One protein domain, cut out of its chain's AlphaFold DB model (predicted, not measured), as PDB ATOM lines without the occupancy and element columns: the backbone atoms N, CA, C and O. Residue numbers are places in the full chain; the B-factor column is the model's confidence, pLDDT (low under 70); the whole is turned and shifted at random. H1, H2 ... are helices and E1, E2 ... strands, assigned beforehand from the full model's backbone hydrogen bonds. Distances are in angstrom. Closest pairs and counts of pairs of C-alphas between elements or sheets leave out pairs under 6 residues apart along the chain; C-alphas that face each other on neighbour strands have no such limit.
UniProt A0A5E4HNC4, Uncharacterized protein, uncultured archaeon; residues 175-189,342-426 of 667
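AT A GLANCE: This is residues 175 to 189 and 342 to 426 of the 667 residues of an uncharacterized protein of uncultured archaeon (UniProt A0A5E4HNC4). One long strand, E2, forms the spine of a loose rod, with three shorter strands, E1, E3 and E4, paired to different stretches of it and helix H1 beside the sheet. At the end of the rod where E2 finishes lie two small pairs of helices, H2 with H5 and H3 with H4, while H6 lies at the opposite end. The printed part has 100 residues with six named helices and four named strands, in the order H1 E1 E2 H2 H3 H4 H5 E3 E4 H6, and its class is mixed, helices and strands. The sheet is branched and its neighbour pairs are antiparallel. The whole is loose, with a radius of gyration of the C-alphas of 17.3 A and spans of 50 by 24 by 17 A.

IN THESE COORDINATES: E2, residues 352 to 361, is 27.2 A from first to last C-alpha and begins at C-alpha 352 (187.051, 117.779, 185.570). The other strands are E1, residues 342 to 345, E3, residues 398 to 401, and E4, residues 404 to 406. H1 covers residues 183 to 189 and begins at C-alpha 183 (183.906, 107.280, 190.397). H2 covers residues 362 to 367, H4 385 to 388 and H5 394 to 397. H3, residues 373 to 382, and H6, residues 415 to 424, each measure 14.2 A; H6 ends at C-alpha 424 (182.202, 118.200, 169.695).

HOW THE PARTS SIT: E2 has three neighbours in a sheet that is only just strongly twisted, with C-alphas up to 4.4 A off its best plane. E1 and E2 form a hairpin, with N 345 and O 352 2.9 A apart. E4 lies on the other side of E2 from E1, with N 353 and O 405 2.9 A apart. Farther along E2, E3 pairs with it through N 357 and O 401, 2.9 A apart; E3 runs on into E4 across a break of 2 residues, at 35 degrees. Residues 175 to 176 and 181 to 182 also pair with E2, antiparallel. H1 is on the sheet at a height of 4.7 A, over none of the strands; its closest C-alphas to E2 are Val 183 and Tyr 355, 4.8 A. H5 only grazes the sheet with residues 394 to 397, and H6 with residues 415 to 422. H2 and H5 touch, closest at the C-alphas of Val 364 and Ala 397, 5.4 A. H3 and H4 touch, closest at Asp 379 and Leu 388, 6.3 A between C-alphas; neither is on the sheet. Every O i to N i+4 pair is within hydrogen-bond range in H2 and H3, against 5 of 6 in H6 and 1 of 3 in H1, where 2 of 4 O i to N i+3 pairs are; H4 and H5 are too short for an O i to N i+4 pair.

THE WHOLE: The C-alphas farthest apart are those of Thr 371 and Glu 424, 50.3 A. Residues 190 to 341 are not printed, and C-alphas 189 and 342 are 14.7 A apart across the cut. Of the links printed whole, none is long. The mean pLDDT of the printed part is 88.9, and no printed residue is under 70.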
ATOM      1  N   LEU A 175     174.611 110.124 206.622       91.50
ATOM      2  CA  LEU A 175     175.680 109.334 207.220       91.50
ATOM      3  C   LEU A 175     176.641 108.939 206.102       91.50
ATOM      4  O   LEU A 175     176.378 107.987 205.378       91.50
ATOM      5  N   TYR A 176     177.730 109.684 205.931       90.94
ATOM      6  CA  TYR A 176     178.755 109.321 204.955       90.94
ATOM      7  C   TYR A 176     179.444 108.026 205.376       90.94
ATOM      8  O   TYR A 176     179.936 107.922 206.500       90.94
ATOM      9  N   ILE A 177     179.484 107.056 204.464       89.44
ATOM     10  CA  ILE A 177     180.019 105.711 204.731       89.44
ATOM     11  C   ILE A 177     181.412 105.499 204.134       89.44
ATOM     12  O   ILE A 177     181.994 104.425 204.248       89.44
ATOM     13  N   GLY A 178     181.977 106.545 203.528       88.12
ATOM     14  CA  GLY A 178     183.350 106.552 203.052       88.12
ATOM     15  C   GLY A 178     183.806 107.916 202.520       88.12
ATOM     16  O   GLY A 178     183.013 108.863 202.448       88.12
ATOM     17  N   PRO A 179     185.103 108.044 202.179       89.31
ATOM     18  CA  PRO A 179     185.667 109.278 201.639       89.31
ATOM     19  C   PRO A 179     185.174 109.557 200.215       89.31
ATOM     20  O   PRO A 179     184.772 108.645 199.494       89.31
ATOM     21  N   SER A 180     185.274 110.812 199.773       89.38
ATOM     22  CA  SER A 180     185.113 111.127 198.351       89.38
ATOM     23  C   SER A 180     186.298 110.574 197.548       89.38
ATOM     24  O   SER A 180     187.453 110.820 197.905       89.38
ATOM     25  N   LYS A 181     186.022 109.820 196.481       89.69
ATOM     26  CA  LYS A 181     187.027 109.203 195.596       89.69
ATOM     27  C   LYS A 181     186.591 109.278 194.132       89.69
ATOM     28  O   LYS A 181     185.405 109.511 193.899       89.69
ATOM     29  N   PRO A 182     187.497 109.063 193.161       88.88
ATOM     30  CA  PRO A 182     187.111 108.877 191.769       88.88
ATOM     31  C   PRO A 182     185.984 107.849 191.618       88.88
ATOM     32  O   PRO A 182     185.918 106.862 192.355       88.88
ATOM     33  N   VAL A 183     185.084 108.114 190.674       87.81
ATOM     34  CA  VAL A 183     183.906 107.280 190.397       87.81
ATOM     35  C   VAL A 183     184.272 105.810 190.160       87.81
ATOM     36  O   VAL A 183     183.611 104.930 190.706       87.81
ATOM     37  N   ASP A 184     185.337 105.545 189.402       84.75
ATOM     38  CA  ASP A 184     185.798 104.193 189.072       84.75
ATOM     39  C   ASP A 184     186.243 103.388 190.303       84.75
ATOM     40  O   ASP A 184     186.013 102.181 190.361       84.75
ATOM     41  N   GLU A 185     186.831 104.037 191.311       86.81
ATOM     42  CA  GLU A 185     187.231 103.362 192.553       86.81
ATOM     43  C   GLU A 185     186.031 102.943 193.412       86.81
ATOM     44  O   GLU A 185     186.029 101.854 193.989       86.81
ATOM     45  N   TRP A 186     185.017 103.809 193.533       86.88
ATOM     46  CA  TRP A 186     183.816 103.484 194.308       86.88
ATOM     47  C   TRP A 186     182.949 102.455 193.608       86.88
ATOM     48  O   TRP A 186     182.431 101.563 194.275       86.88
ATOM     49  N   PHE A 187     182.844 102.545 192.285       85.62
ATOM     50  CA  PHE A 187     182.070 101.627 191.465       85.62
ATOM     51  C   PHE A 187     182.391 100.155 191.764       85.62
ATOM     52  O   PHE A 187     181.498  99.378 192.096       85.62
ATOM     53  N   GLU A 188     183.675  99.778 191.742       83.12
ATOM     54  CA  GLU A 188     184.096  98.393 191.995       83.12
ATOM     55  C   GLU A 188     183.732  97.926 193.415       83.12
ATOM     56  O   GLU A 188     183.388  96.764 193.643       83.12
ATOM     57  N   HIS A 189     183.821  98.820 194.400       87.50
ATOM     58  CA  HIS A 189     183.484  98.498 195.781       87.50
ATOM     59  C   HIS A 189     181.969  98.362 195.980       87.50
ATOM     60  O   HIS A 189     181.519  97.353 196.525       87.50
ATOM     61  N   GLN A 342     185.160 106.043 183.760       91.81
ATOM     62  CA  GLN A 342     185.383 107.393 184.289       91.81
ATOM     63  C   GLN A 342     184.314 108.341 183.759       91.81
ATOM     64  O   GLN A 342     183.888 108.208 182.615       91.81
ATOM     65  N   VAL A 343     183.937 109.345 184.548       91.19
ATOM     66  CA  VAL A 343     183.101 110.451 184.065       91.19
ATOM     67  C   VAL A 343     183.957 111.693 183.932       91.19
ATOM     68  O   VAL A 343     184.682 112.056 184.858       91.19
ATOM     69  N   VAL A 344     183.899 112.329 182.768       91.81
ATOM     70  CA  VAL A 344     184.746 113.466 182.411       91.81
ATOM     71  C   VAL A 344     183.871 114.598 181.909       91.81
ATOM     72  O   VAL A 344     182.945 114.375 181.140       91.81
ATOM     73  N   THR A 345     184.188 115.824 182.304       90.75
ATOM     74  CA  THR A 345     183.461 117.017 181.868       90.75
ATOM     75  C   THR A 345     184.421 118.172 181.600       90.75
ATOM     76  O   THR A 345     185.540 118.198 182.123       90.75
ATOM     77  N   ARG A 346     184.009 119.140 180.780       90.25
ATOM     78  CA  ARG A 346     184.758 120.384 180.550       90.25
ATOM     79  C   ARG A 346     183.822 121.606 180.503       90.25
ATOM     80  O   ARG A 346     183.804 122.308 179.488       90.25
ATOM     81  N   PRO A 347     183.059 121.895 181.573       78.50
ATOM     82  CA  PRO A 347     182.209 123.072 181.616       78.50
ATOM     83  C   PRO A 347     183.088 124.326 181.619       78.50
ATOM     84  O   PRO A 347     184.099 124.397 182.322       78.50
ATOM     85  N   GLU A 348     182.725 125.307 180.791       78.88
ATOM     86  CA  GLU A 348     183.379 126.627 180.743       78.88
ATOM     87  C   GLU A 348     184.914 126.566 180.559       78.88
ATOM     88  O   GLU A 348     185.655 127.452 180.982       78.88
ATOM     89  N   GLY A 349     185.413 125.500 179.921       81.06
ATOM     90  CA  GLY A 349     186.839 125.293 179.651       81.06
ATOM     91  C   GLY A 349     187.643 124.659 180.791       81.06
ATOM     92  O   GLY A 349     188.819 124.351 180.582       81.06
ATOM     93  N   THR A 350     187.041 124.399 181.956       88.12
ATOM     94  CA  THR A 350     187.720 123.723 183.073       88.12
ATOM     95  C   THR A 350     187.476 122.226 183.007       88.12
ATOM     96  O   THR A 350     186.346 121.770 183.099       88.12
ATOM     97  N   LEU A 351     188.545 121.453 182.849       92.88
ATOM     98  CA  LEU A 351     188.490 119.997 182.792       92.88
ATOM     99  C   LEU A 351     188.271 119.400 184.188       92.88
ATOM    100  O   LEU A 351     188.977 119.776 185.125       92.88
ATOM    101  N   GLY A 352     187.340 118.458 184.313       91.69
ATOM    102  CA  GLY A 352     187.051 117.779 185.570       91.69
ATOM    103  C   GLY A 352     186.759 116.291 185.411       91.69
ATOM    104  O   GLY A 352     186.303 115.844 184.358       91.69
ATOM    105  N   ILE A 353     187.020 115.542 186.481       91.94
ATOM    106  CA  ILE A 353     186.691 114.120 186.628       91.94
ATOM    107  C   ILE A 353     185.612 113.977 187.701       91.94
ATOM    108  O   ILE A 353     185.630 114.686 188.711       91.94
ATOM    109  N   GLY A 354     184.659 113.081 187.466       89.50
ATOM    110  CA  GLY A 354     183.613 112.729 188.414       89.50
ATOM    111  C   GLY A 354     184.178 111.961 189.606       89.50
ATOM    112  O   GLY A 354     184.930 110.995 189.457       89.50
ATOM    113  N   TYR A 355     183.791 112.393 190.796       90.62
ATOM    114  CA  TYR A 355     184.043 111.727 192.065       90.62
ATOM    115  C   TYR A 355     182.714 111.250 192.637       90.62
ATOM    116  O   TYR A 355     181.665 111.784 192.298       90.62
ATOM    117  N   VAL A 356     182.762 110.258 193.516       89.38
ATOM    118  CA  VAL A 356     181.616 109.741 194.260       89.38
ATOM    119  C   VAL A 356     181.906 109.828 195.747       89.38
ATOM    120  O   VAL A 356     183.036 109.612 196.197       89.38
ATOM    121  N   ARG A 357     180.875 110.159 196.520       89.88
ATOM    122  CA  ARG A 357     180.883 110.068 197.976       89.88
ATOM    123  C   ARG A 357     179.603 109.373 198.448       89.88
ATOM    124  O   ARG A 357     178.541 109.998 198.410       89.88
ATOM    125  N   PRO A 358     179.676 108.102 198.875       90.06
ATOM    126  CA  PRO A 358     178.497 107.362 199.293       90.06
ATOM    127  C   PRO A 358     178.031 107.805 200.680       90.06
ATOM    128  O   PRO A 358     178.832 108.099 201.580       90.06
ATOM    129  N   TYR A 359     176.718 107.829 200.862       90.81
ATOM    130  CA  TYR A 359     176.086 108.138 202.132       90.81
ATOM    131  C   TYR A 359     174.789 107.355 202.321       90.81
ATOM    132  O   TYR A 359     174.147 106.935 201.365       90.81
ATOM    133  N   LEU A 360     174.394 107.193 203.580       90.81
ATOM    134  CA  LEU A 360     173.106 106.645 203.970       90.81
ATOM    135  C   LEU A 360     172.188 107.764 204.472       90.81
ATOM    136  O   LEU A 360     172.606 108.626 205.256       90.81
ATOM    137  N   LYS A 361     170.928 107.741 204.044       89.25
ATOM    138  CA  LYS A 361     169.870 108.646 204.513       89.25
ATOM    139  C   LYS A 361     169.424 108.240 205.923       89.25
ATOM    140  O   LYS A 361     168.891 107.149 206.125       89.25
ATOM    141  N   LYS A 362     169.689 109.085 206.929       87.75
ATOM    142  CA  LYS A 362     169.492 108.734 208.356       87.75
ATOM    143  C   LYS A 362     168.030 108.487 208.739       87.75
ATOM    144  O   LYS A 362     167.753 107.673 209.619       87.75
ATOM    145  N   ASP A 363     167.106 109.187 208.098       86.44
ATOM    146  CA  ASP A 363     165.664 108.995 208.248       86.44
ATOM    147  C   ASP A 363     165.231 107.607 207.753       86.44
ATOM    148  O   ASP A 363     164.517 106.902 208.465       86.44
ATOM    149  N   VAL A 364     165.741 107.161 206.601       84.44
ATOM    150  CA  VAL A 364     165.478 105.814 206.065       84.44
ATOM    151  C   VAL A 364     166.060 104.737 206.983       84.44
ATOM    152  O   VAL A 364     165.355 103.803 207.358       84.44
ATOM    153  N   LEU A 365     167.309 104.897 207.434       84.38
ATOM    154  CA  LEU A 365     167.948 103.957 208.368       84.38
ATOM    155  C   LEU A 365     167.151 103.769 209.668       84.38
ATOM    156  O   LEU A 365     167.060 102.656 210.189       84.38
ATOM    157  N   SER A 366     166.558 104.852 210.173       81.56
ATOM    158  CA  SER A 366     165.736 104.822 211.387       81.56
ATOM    159  C   SER A 366     164.461 103.999 211.181       81.56
ATOM    160  O   SER A 366     164.094 103.220 212.060       81.56
ATOM    161  N   HIS A 367     163.817 104.115 210.014       84.62
ATOM    162  CA  HIS A 367     162.648 103.302 209.658       84.62
ATOM    163  C   HIS A 367     162.989 101.819 209.460       84.62
ATOM    164  O   HIS A 367     162.175 100.960 209.787       84.62
ATOM    165  N   LEU A 368     164.205 101.513 209.000       83.00
ATOM    166  CA  LEU A 368     164.705 100.141 208.865       83.00
ATOM    167  C   LEU A 368     165.100  99.498 210.208       83.00
ATOM    168  O   LEU A 368     165.430  98.314 210.251       83.00
ATOM    169  N   GLY A 369     165.088 100.254 211.312       84.25
ATOM    170  CA  GLY A 369     165.450  99.749 212.640       84.25
ATOM    171  C   GLY A 369     166.948  99.492 212.825       84.25
ATOM    172  O   GLY A 369     167.340  98.745 213.726       84.25
ATOM    173  N   ILE A 370     167.801 100.102 211.997       86.94
ATOM    174  CA  ILE A 370     169.256  99.942 212.079       86.94
ATOM    175  C   ILE A 370     169.784 100.802 213.230       86.94
ATOM    176  O   ILE A 370     169.713 102.028 213.195       86.94
ATOM    177  N   THR A 371     170.322 100.147 214.260       84.44
ATOM    178  CA  THR A 371     170.799 100.815 215.485       84.44
ATOM    179  C   THR A 371     172.322 100.879 215.599       84.44
ATOM    180  O   THR A 371     172.839 101.839 216.167       84.44
ATOM    181  N   ASP A 372     173.053  99.914 215.029       90.94
ATOM    182  CA  ASP A 372     174.522  99.909 214.989       90.94
ATOM    183  C   ASP A 372     175.053 100.565 213.704       90.94
ATOM    184  O   ASP A 372     175.496  99.899 212.767       90.94
ATOM    185  N   LEU A 373     174.969 101.896 213.655       91.00
ATOM    186  CA  LEU A 373     175.435 102.688 212.512       91.00
ATOM    187  C   LEU A 373     176.955 102.610 212.327       91.00
ATOM    188  O   LEU A 373     177.434 102.533 211.200       91.00
ATOM    189  N   ASP A 374     177.711 102.610 213.426       92.38
ATOM    190  CA  ASP A 374     179.173 102.546 213.371       92.38
ATOM    191  C   ASP A 374     179.650 101.174 212.883       92.38
ATOM    192  O   ASP A 374     180.642 101.098 212.158       92.38
ATOM    193  N   GLY A 375     178.967 100.090 213.271       93.56
ATOM    194  CA  GLY A 375     179.189  98.758 212.709       93.56
ATOM    195  C   GLY A 375     178.934  98.724 211.214       93.56
ATOM    196  O   GLY A 375     179.848  98.386 210.467       93.56
ATOM    197  N   LEU A 376     177.771  99.213 210.777       92.88
ATOM    198  CA  LEU A 376     177.418  99.246 209.359       92.88
ATOM    199  C   LEU A 376     178.471  99.990 208.525       92.88
ATOM    200  O   LEU A 376     178.894  99.495 207.486       92.88
ATOM    201  N   VAL A 377     178.936 101.157 208.986       92.81
ATOM    202  CA  VAL A 377     179.980 101.931 208.289       92.81
ATOM    203  C   VAL A 377     181.297 101.159 208.207       92.81
ATOM    204  O   VAL A 377     181.936 101.156 207.153       92.81
ATOM    205  N   ARG A 378     181.725 100.510 209.299       94.50
ATOM    206  CA  ARG A 378     182.969  99.721 209.309       94.50
ATOM    207  C   ARG A 378     182.881  98.524 208.370       94.50
ATOM    208  O   ARG A 378     183.811  98.311 207.595       94.50
ATOM    209  N   ASP A 379     181.786  97.780 208.435       94.25
ATOM    210  CA  ASP A 379     181.595  96.551 207.667       94.25
ATOM    211  C   ASP A 379     181.430  96.871 206.176       94.25
ATOM    212  O   ASP A 379     182.020  96.197 205.328       94.25
ATOM    213  N   TYR A 380     180.741  97.975 205.854       92.12
ATOM    214  CA  TYR A 380     180.650  98.499 204.492       92.12
ATOM    215  C   TYR A 380     182.028  98.882 203.961       92.12
ATOM    216  O   TYR A 380     182.449  98.359 202.937       92.12
ATOM    217  N   ALA A 381     182.784  99.709 204.688       90.69
ATOM    218  CA  ALA A 381     184.127 100.119 204.272       90.69
ATOM    219  C   ALA A 381     185.099  98.934 204.106       90.69
ATOM    220  O   ALA A 381     185.993  98.986 203.259       90.69
ATOM    221  N   ALA A 382     184.926  97.867 204.893       91.56
ATOM    222  CA  ALA A 382     185.692  96.629 204.772       91.56
ATOM    223  C   ALA A 382     185.247  95.743 203.593       91.56
ATOM    224  O   ALA A 382     185.993  94.848 203.195       91.56
ATOM    225  N   GLY A 383     184.058  95.981 203.028       90.62
ATOM    226  CA  GLY A 383     183.439  95.098 202.043       90.62
ATOM    227  C   GLY A 383     183.074  93.730 202.626       90.62
ATOM    228  O   GLY A 383     183.117  92.734 201.904       90.62
ATOM    229  N   ASP A 384     182.764  93.660 203.927       92.50
ATOM    230  CA  ASP A 384     182.430  92.410 204.617       92.50
ATOM    231  C   ASP A 384     180.986  91.999 204.305       92.50
ATOM    232  O   ASP A 384     180.043  92.295 205.036       92.50
ATOM    233  N   VAL A 385     180.815  91.321 203.172       89.06
ATOM    234  CA  VAL A 385     179.511  90.871 202.667       89.06
ATOM    235  C   VAL A 385     178.742  90.030 203.693       89.06
ATOM    236  O   VAL A 385     177.521  90.153 203.784       89.06
ATOM    237  N   GLU A 386     179.419  89.190 204.479       90.00
ATOM    238  CA  GLU A 386     178.747  88.311 205.441       90.00
ATOM    239  C   GLU A 386     178.232  89.086 206.652       90.00
ATOM    240  O   GLU A 386     177.108  88.846 207.096       90.00
ATOM    241  N   ALA A 387     179.001  90.061 207.144       91.81
ATOM    242  CA  ALA A 387     178.518  90.980 208.169       91.81
ATOM    243  C   ALA A 387     177.374  91.859 207.636       91.81
ATOM    244  O   ALA A 387     176.337  92.000 208.290       91.81
ATOM    245  N   LEU A 388     177.507  92.375 206.411       90.88
ATOM    246  CA  LEU A 388     176.516  93.252 205.783       90.88
ATOM    247  C   LEU A 388     175.150  92.581 205.579       90.88
ATOM    248  O   LEU A 388     174.127  93.242 205.740       90.88
ATOM    249  N   LYS A 389     175.113  91.266 205.325       87.38
ATOM    250  CA  LYS A 389     173.871  90.467 205.260       87.38
ATOM    251  C   LYS A 389     173.079  90.428 206.572       87.38
ATOM    252  O   LYS A 389     171.922  90.016 206.567       87.38
ATOM    253  N   THR A 390     173.688  90.795 207.703       89.50
ATOM    254  CA  THR A 390     173.009  90.801 209.011       89.50
ATOM    255  C   THR A 390     172.222  92.082 209.278       89.50
ATOM    256  O   THR A 390     171.364  92.098 210.164       89.50
ATOM    257  N   TYR A 391     172.487  93.143 208.513       87.50
ATOM    258  CA  TYR A 391     171.742  94.390 208.604       87.50
ATOM    259  C   TYR A 391     170.431  94.283 207.801       87.50
ATOM    260  O   TYR A 391     170.425  93.683 206.726       87.50
ATOM    261  N   PRO A 392     169.319  94.877 208.286       79.06
ATOM    262  CA  PRO A 392     168.148  95.183 207.456       79.06
ATOM    263  C   PRO A 392     168.552  95.908 206.164       79.06
ATOM    264  O   PRO A 392     169.616  96.520 206.165       79.06
ATOM    265  N   ASP A 393     167.706  95.890 205.120       79.44
ATOM    266  CA  ASP A 393     167.947  96.367 203.736       79.44
ATOM    267  C   ASP A 393     168.504  97.807 203.606       79.44
ATOM    268  O   ASP A 393     167.871  98.722 203.078       79.44
ATOM    269  N   PHE A 394     169.733  98.030 204.071       85.31
ATOM    270  CA  PHE A 394     170.350  99.346 204.222       85.31
ATOM    271  C   PHE A 394     170.636  99.999 202.871       85.31
ATOM    272  O   PHE A 394     170.740 101.221 202.790       85.31
ATOM    273  N   PHE A 395     170.717  99.201 201.805       81.75
ATOM    274  CA  PHE A 395     170.820  99.663 200.425       81.75
ATOM    275  C   PHE A 395     169.663 100.577 200.015       81.75
ATOM    276  O   PHE A 395     169.868 101.491 199.224       81.75
ATOM    277  N   LEU A 396     168.476 100.419 200.614       77.38
ATOM    278  CA  LEU A 396     167.350 101.337 200.401       77.38
ATOM    279  C   LEU A 396     167.649 102.758 200.903       77.38
ATOM    280  O   LEU A 396     167.038 103.723 200.446       77.38
ATOM    281  N   ALA A 397     168.590 102.897 201.841       84.44
ATOM    282  CA  ALA A 397     169.059 104.178 202.348       84.44
ATOM    283  C   ALA A 397     170.313 104.694 201.622       84.44
ATOM    284  O   ALA A 397     170.700 105.836 201.877       84.44
ATOM    285  N   LEU A 398     170.956 103.880 200.776       87.25
ATOM    286  CA  LEU A 398     172.223 104.196 200.118       87.25
ATOM    287  C   LEU A 398     172.014 105.127 198.924       87.25
ATOM    288  O   LEU A 398     171.182 104.884 198.057       87.25
ATOM    289  N   ASP A 399     172.800 106.195 198.890       86.19
ATOM    290  CA  ASP A 399     172.801 107.203 197.838       86.19
ATOM    291  C   ASP A 399     174.224 107.784 197.696       86.19
ATOM    292  O   ASP A 399     175.117 107.501 198.504       86.19
ATOM    293  N   VAL A 400     174.478 108.571 196.652       87.12
ATOM    294  CA  VAL A 400     175.804 109.109 196.322       87.12
ATOM    295  C   VAL A 400     175.758 110.598 196.020       87.12
ATOM    296  O   VAL A 400     174.834 111.113 195.399       87.12
ATOM    297  N   GLU A 401     176.794 111.314 196.443       87.56
ATOM    298  CA  GLU A 401     177.105 112.634 195.894       87.56
ATOM    299  C   GLU A 401     178.120 112.476 194.766       87.56
ATOM    300  O   GLU A 401     179.092 111.736 194.928       87.56
ATOM    301  N   THR A 402     177.926 113.195 193.658       85.50
ATOM    302  CA  THR A 402     178.755 113.081 192.448       85.50
ATOM    303  C   THR A 402     179.479 114.389 192.082       85.50
ATOM    304  O   THR A 402     179.194 114.994 191.045       85.50
ATOM    305  N   PRO A 403     180.392 114.913 192.926       86.56
ATOM    306  CA  PRO A 403     181.099 116.154 192.616       86.56
ATOM    307  C   PRO A 403     182.084 115.983 191.453       86.56
ATOM    308  O   PRO A 403     182.704 114.935 191.292       86.56
ATOM    309  N   PHE A 404     182.306 117.055 190.689       87.75
ATOM    310  CA  PHE A 404     183.408 117.132 189.730       87.75
ATOM    311  C   PHE A 404     184.622 117.815 190.354       87.75
ATOM    312  O   PHE A 404     184.507 118.891 190.946       87.75
ATOM    313  N   VAL A 405     185.794 117.204 190.189       89.44
ATOM    314  CA  VAL A 405     187.074 117.728 190.680       89.44
ATOM    315  C   VAL A 405     187.940 118.136 189.486       89.44
ATOM    316  O   VAL A 405     188.022 117.363 188.528       89.44
ATOM    317  N   PRO A 406     188.593 119.318 189.509       91.94
ATOM    318  CA  PRO A 406     189.507 119.728 188.448       91.94
ATOM    319  C   PRO A 406     190.604 118.692 188.201       91.94
ATOM    320  O   PRO A 406     191.230 118.220 189.149       91.94
ATOM    321  N   ALA A 407     190.866 118.385 186.933       92.12
ATOM    322  CA  ALA A 407     191.809 117.344 186.536       92.12
ATOM    323  C   ALA A 407     192.736 117.803 185.406       92.12
ATOM    324  O   ALA A 407     192.363 118.610 184.548       92.12
ATOM    325  N   ALA A 408     193.951 117.264 185.380       92.81
ATOM    326  CA  ALA A 408     194.865 117.386 184.255       92.81
ATOM    327  C   ALA A 408     194.554 116.332 183.173       92.81
ATOM    328  O   ALA A 408     194.111 115.228 183.490       92.81
ATOM    329  N   PRO A 409     194.880 116.596 181.892       93.69
ATOM    330  CA  PRO A 409     194.747 115.612 180.813       93.69
ATOM    331  C   PRO A 409     195.385 114.244 181.091       93.69
ATOM    332  O   PRO A 409     194.877 113.225 180.639       93.69
ATOM    333  N   SER A 410     196.491 114.206 181.842       94.06
ATOM    334  CA  SER A 410     197.196 112.970 182.207       94.06
ATOM    335  C   SER A 410     196.418 112.063 183.163       94.06
ATOM    336  O   SER A 410     196.785 110.902 183.316       94.06
ATOM    337  N   GLU A 411     195.392 112.591 183.830       92.00
ATOM    338  CA  GLU A 411     194.553 111.855 184.782       92.00
ATOM    339  C   GLU A 411     193.341 111.207 184.095       92.00
ATOM    340  O   GLU A 411     192.672 110.361 184.684       92.00
ATOM    341  N   ILE A 412     193.077 111.566 182.835       92.44
ATOM    342  CA  ILE A 412     191.942 111.065 182.064       92.44
ATOM    343  C   ILE A 412     192.377 109.897 181.198       92.44
ATOM    344  O   ILE A 412     193.279 110.002 180.357       92.44
ATOM    345  N   ARG A 413     191.679 108.775 181.364       92.50
ATOM    346  CA  ARG A 413     191.899 107.598 180.529       92.50
ATOM    347  C   ARG A 413     191.538 107.910 179.081       92.50
ATOM    348  O   ARG A 413     190.509 108.499 178.782       92.50
ATOM    349  N   GLU A 414     192.419 107.490 178.178       93.06
ATOM    350  CA  GLU A 414     192.237 107.645 176.732       93.06
ATOM    351  C   GLU A 414     192.043 109.097 176.264       93.06
ATOM    352  O   GLU A 414     191.300 109.363 175.321       93.06
ATOM    353  N   TRP A 415     192.771 110.034 176.881       94.38
ATOM    354  CA  TRP A 415     192.645 111.475 176.646       94.38
ATOM    355  C   TRP A 415     192.481 111.906 175.182       94.38
ATOM    356  O   TRP A 415     191.614 112.719 174.880       94.38
ATOM    357  N   ASN A 416     193.271 111.358 174.256       91.69
ATOM    358  CA  ASN A 416     193.201 111.749 172.844       91.69
ATOM    359  C   ASN A 416     191.826 111.473 172.212       91.69
ATOM    360  O   ASN A 416     191.387 112.227 171.347       91.69
ATOM    361  N   LEU A 417     191.160 110.399 172.639       92.06
ATOM    362  CA  LEU A 417     189.814 110.046 172.201       92.06
ATOM    363  C   LEU A 417     188.775 110.967 172.865       92.06
ATOM    364  O   LEU A 417     187.888 111.498 172.195       92.06
ATOM    365  N   VAL A 418     188.931 111.198 174.170       93.25
ATOM    366  CA  VAL A 418     188.005 111.989 174.996       93.25
ATOM    367  C   VAL A 418     188.027 113.476 174.633       93.25
ATOM    368  O   VAL A 418     186.973 114.091 174.517       93.25
ATOM    369  N   ASP A 419     189.199 114.068 174.398       94.12
ATOM    370  CA  ASP A 419     189.333 115.495 174.074       94.12
ATOM    371  C   ASP A 419     188.619 115.869 172.771       94.12
ATOM    372  O   ASP A 419     187.989 116.925 172.696       94.12
ATOM    373  N   GLY A 420     188.685 115.001 171.756       91.62
ATOM    374  CA  GLY A 420     187.935 115.180 170.512       91.62
ATOM    375  C   GLY A 420     186.429 115.195 170.763       91.62
ATOM    376  O   GLY A 420     185.743 116.122 170.342       91.62
ATOM    377  N   PHE A 421     185.934 114.227 171.535       91.62
ATOM    378  CA  PHE A 421     184.517 114.131 171.879       91.62
ATOM    379  C   PHE A 421     184.026 115.329 172.706       91.62
ATOM    380  O   PHE A 421     183.014 115.929 172.363       91.62
ATOM    381  N   LEU A 422     184.778 115.756 173.727       91.19
ATOM    382  CA  LEU A 422     184.435 116.936 174.532       91.19
ATOM    383  C   LEU A 422     184.381 118.223 173.698       91.19
ATOM    384  O   LEU A 422     183.588 119.112 173.990       91.19
ATOM    385  N   LYS A 423     185.224 118.360 172.667       90.69
ATOM    386  CA  LYS A 423     185.165 119.514 171.753       90.69
ATOM    387  C   LYS A 423     183.878 119.516 170.932       90.69
ATOM    388  O   LYS A 423     183.307 120.581 170.724       90.69
ATOM    389  N   GLU A 424     183.432 118.349 170.479       90.56
ATOM    390  CA  GLU A 424     182.202 118.200 169.695       90.56
ATOM    391  C   GLU A 424     180.944 118.468 170.527       90.56
ATOM    392  O   GLU A 424     179.995 119.063 170.023       90.56
ATOM    393  N   THR A 425     180.948 118.083 171.805       88.44
ATOM    394  CA  THR A 425     179.802 118.247 172.716       88.44
ATOM    395  C   THR A 425     179.805 119.571 173.484       88.44
ATOM    396  O   THR A 425     178.986 119.768 174.378       88.44
ATOM    397  N   GLY A 426     180.743 120.481 173.195       87.94
ATOM    398  CA  GLY A 426     180.863 121.751 173.918       87.94
ATOM    399  C   GLY A 426     181.295 121.604 175.383       87.94
ATOM    400  O   GLY A 426     181.082 122.515 176.177       87.94
TER     401      GLY A 426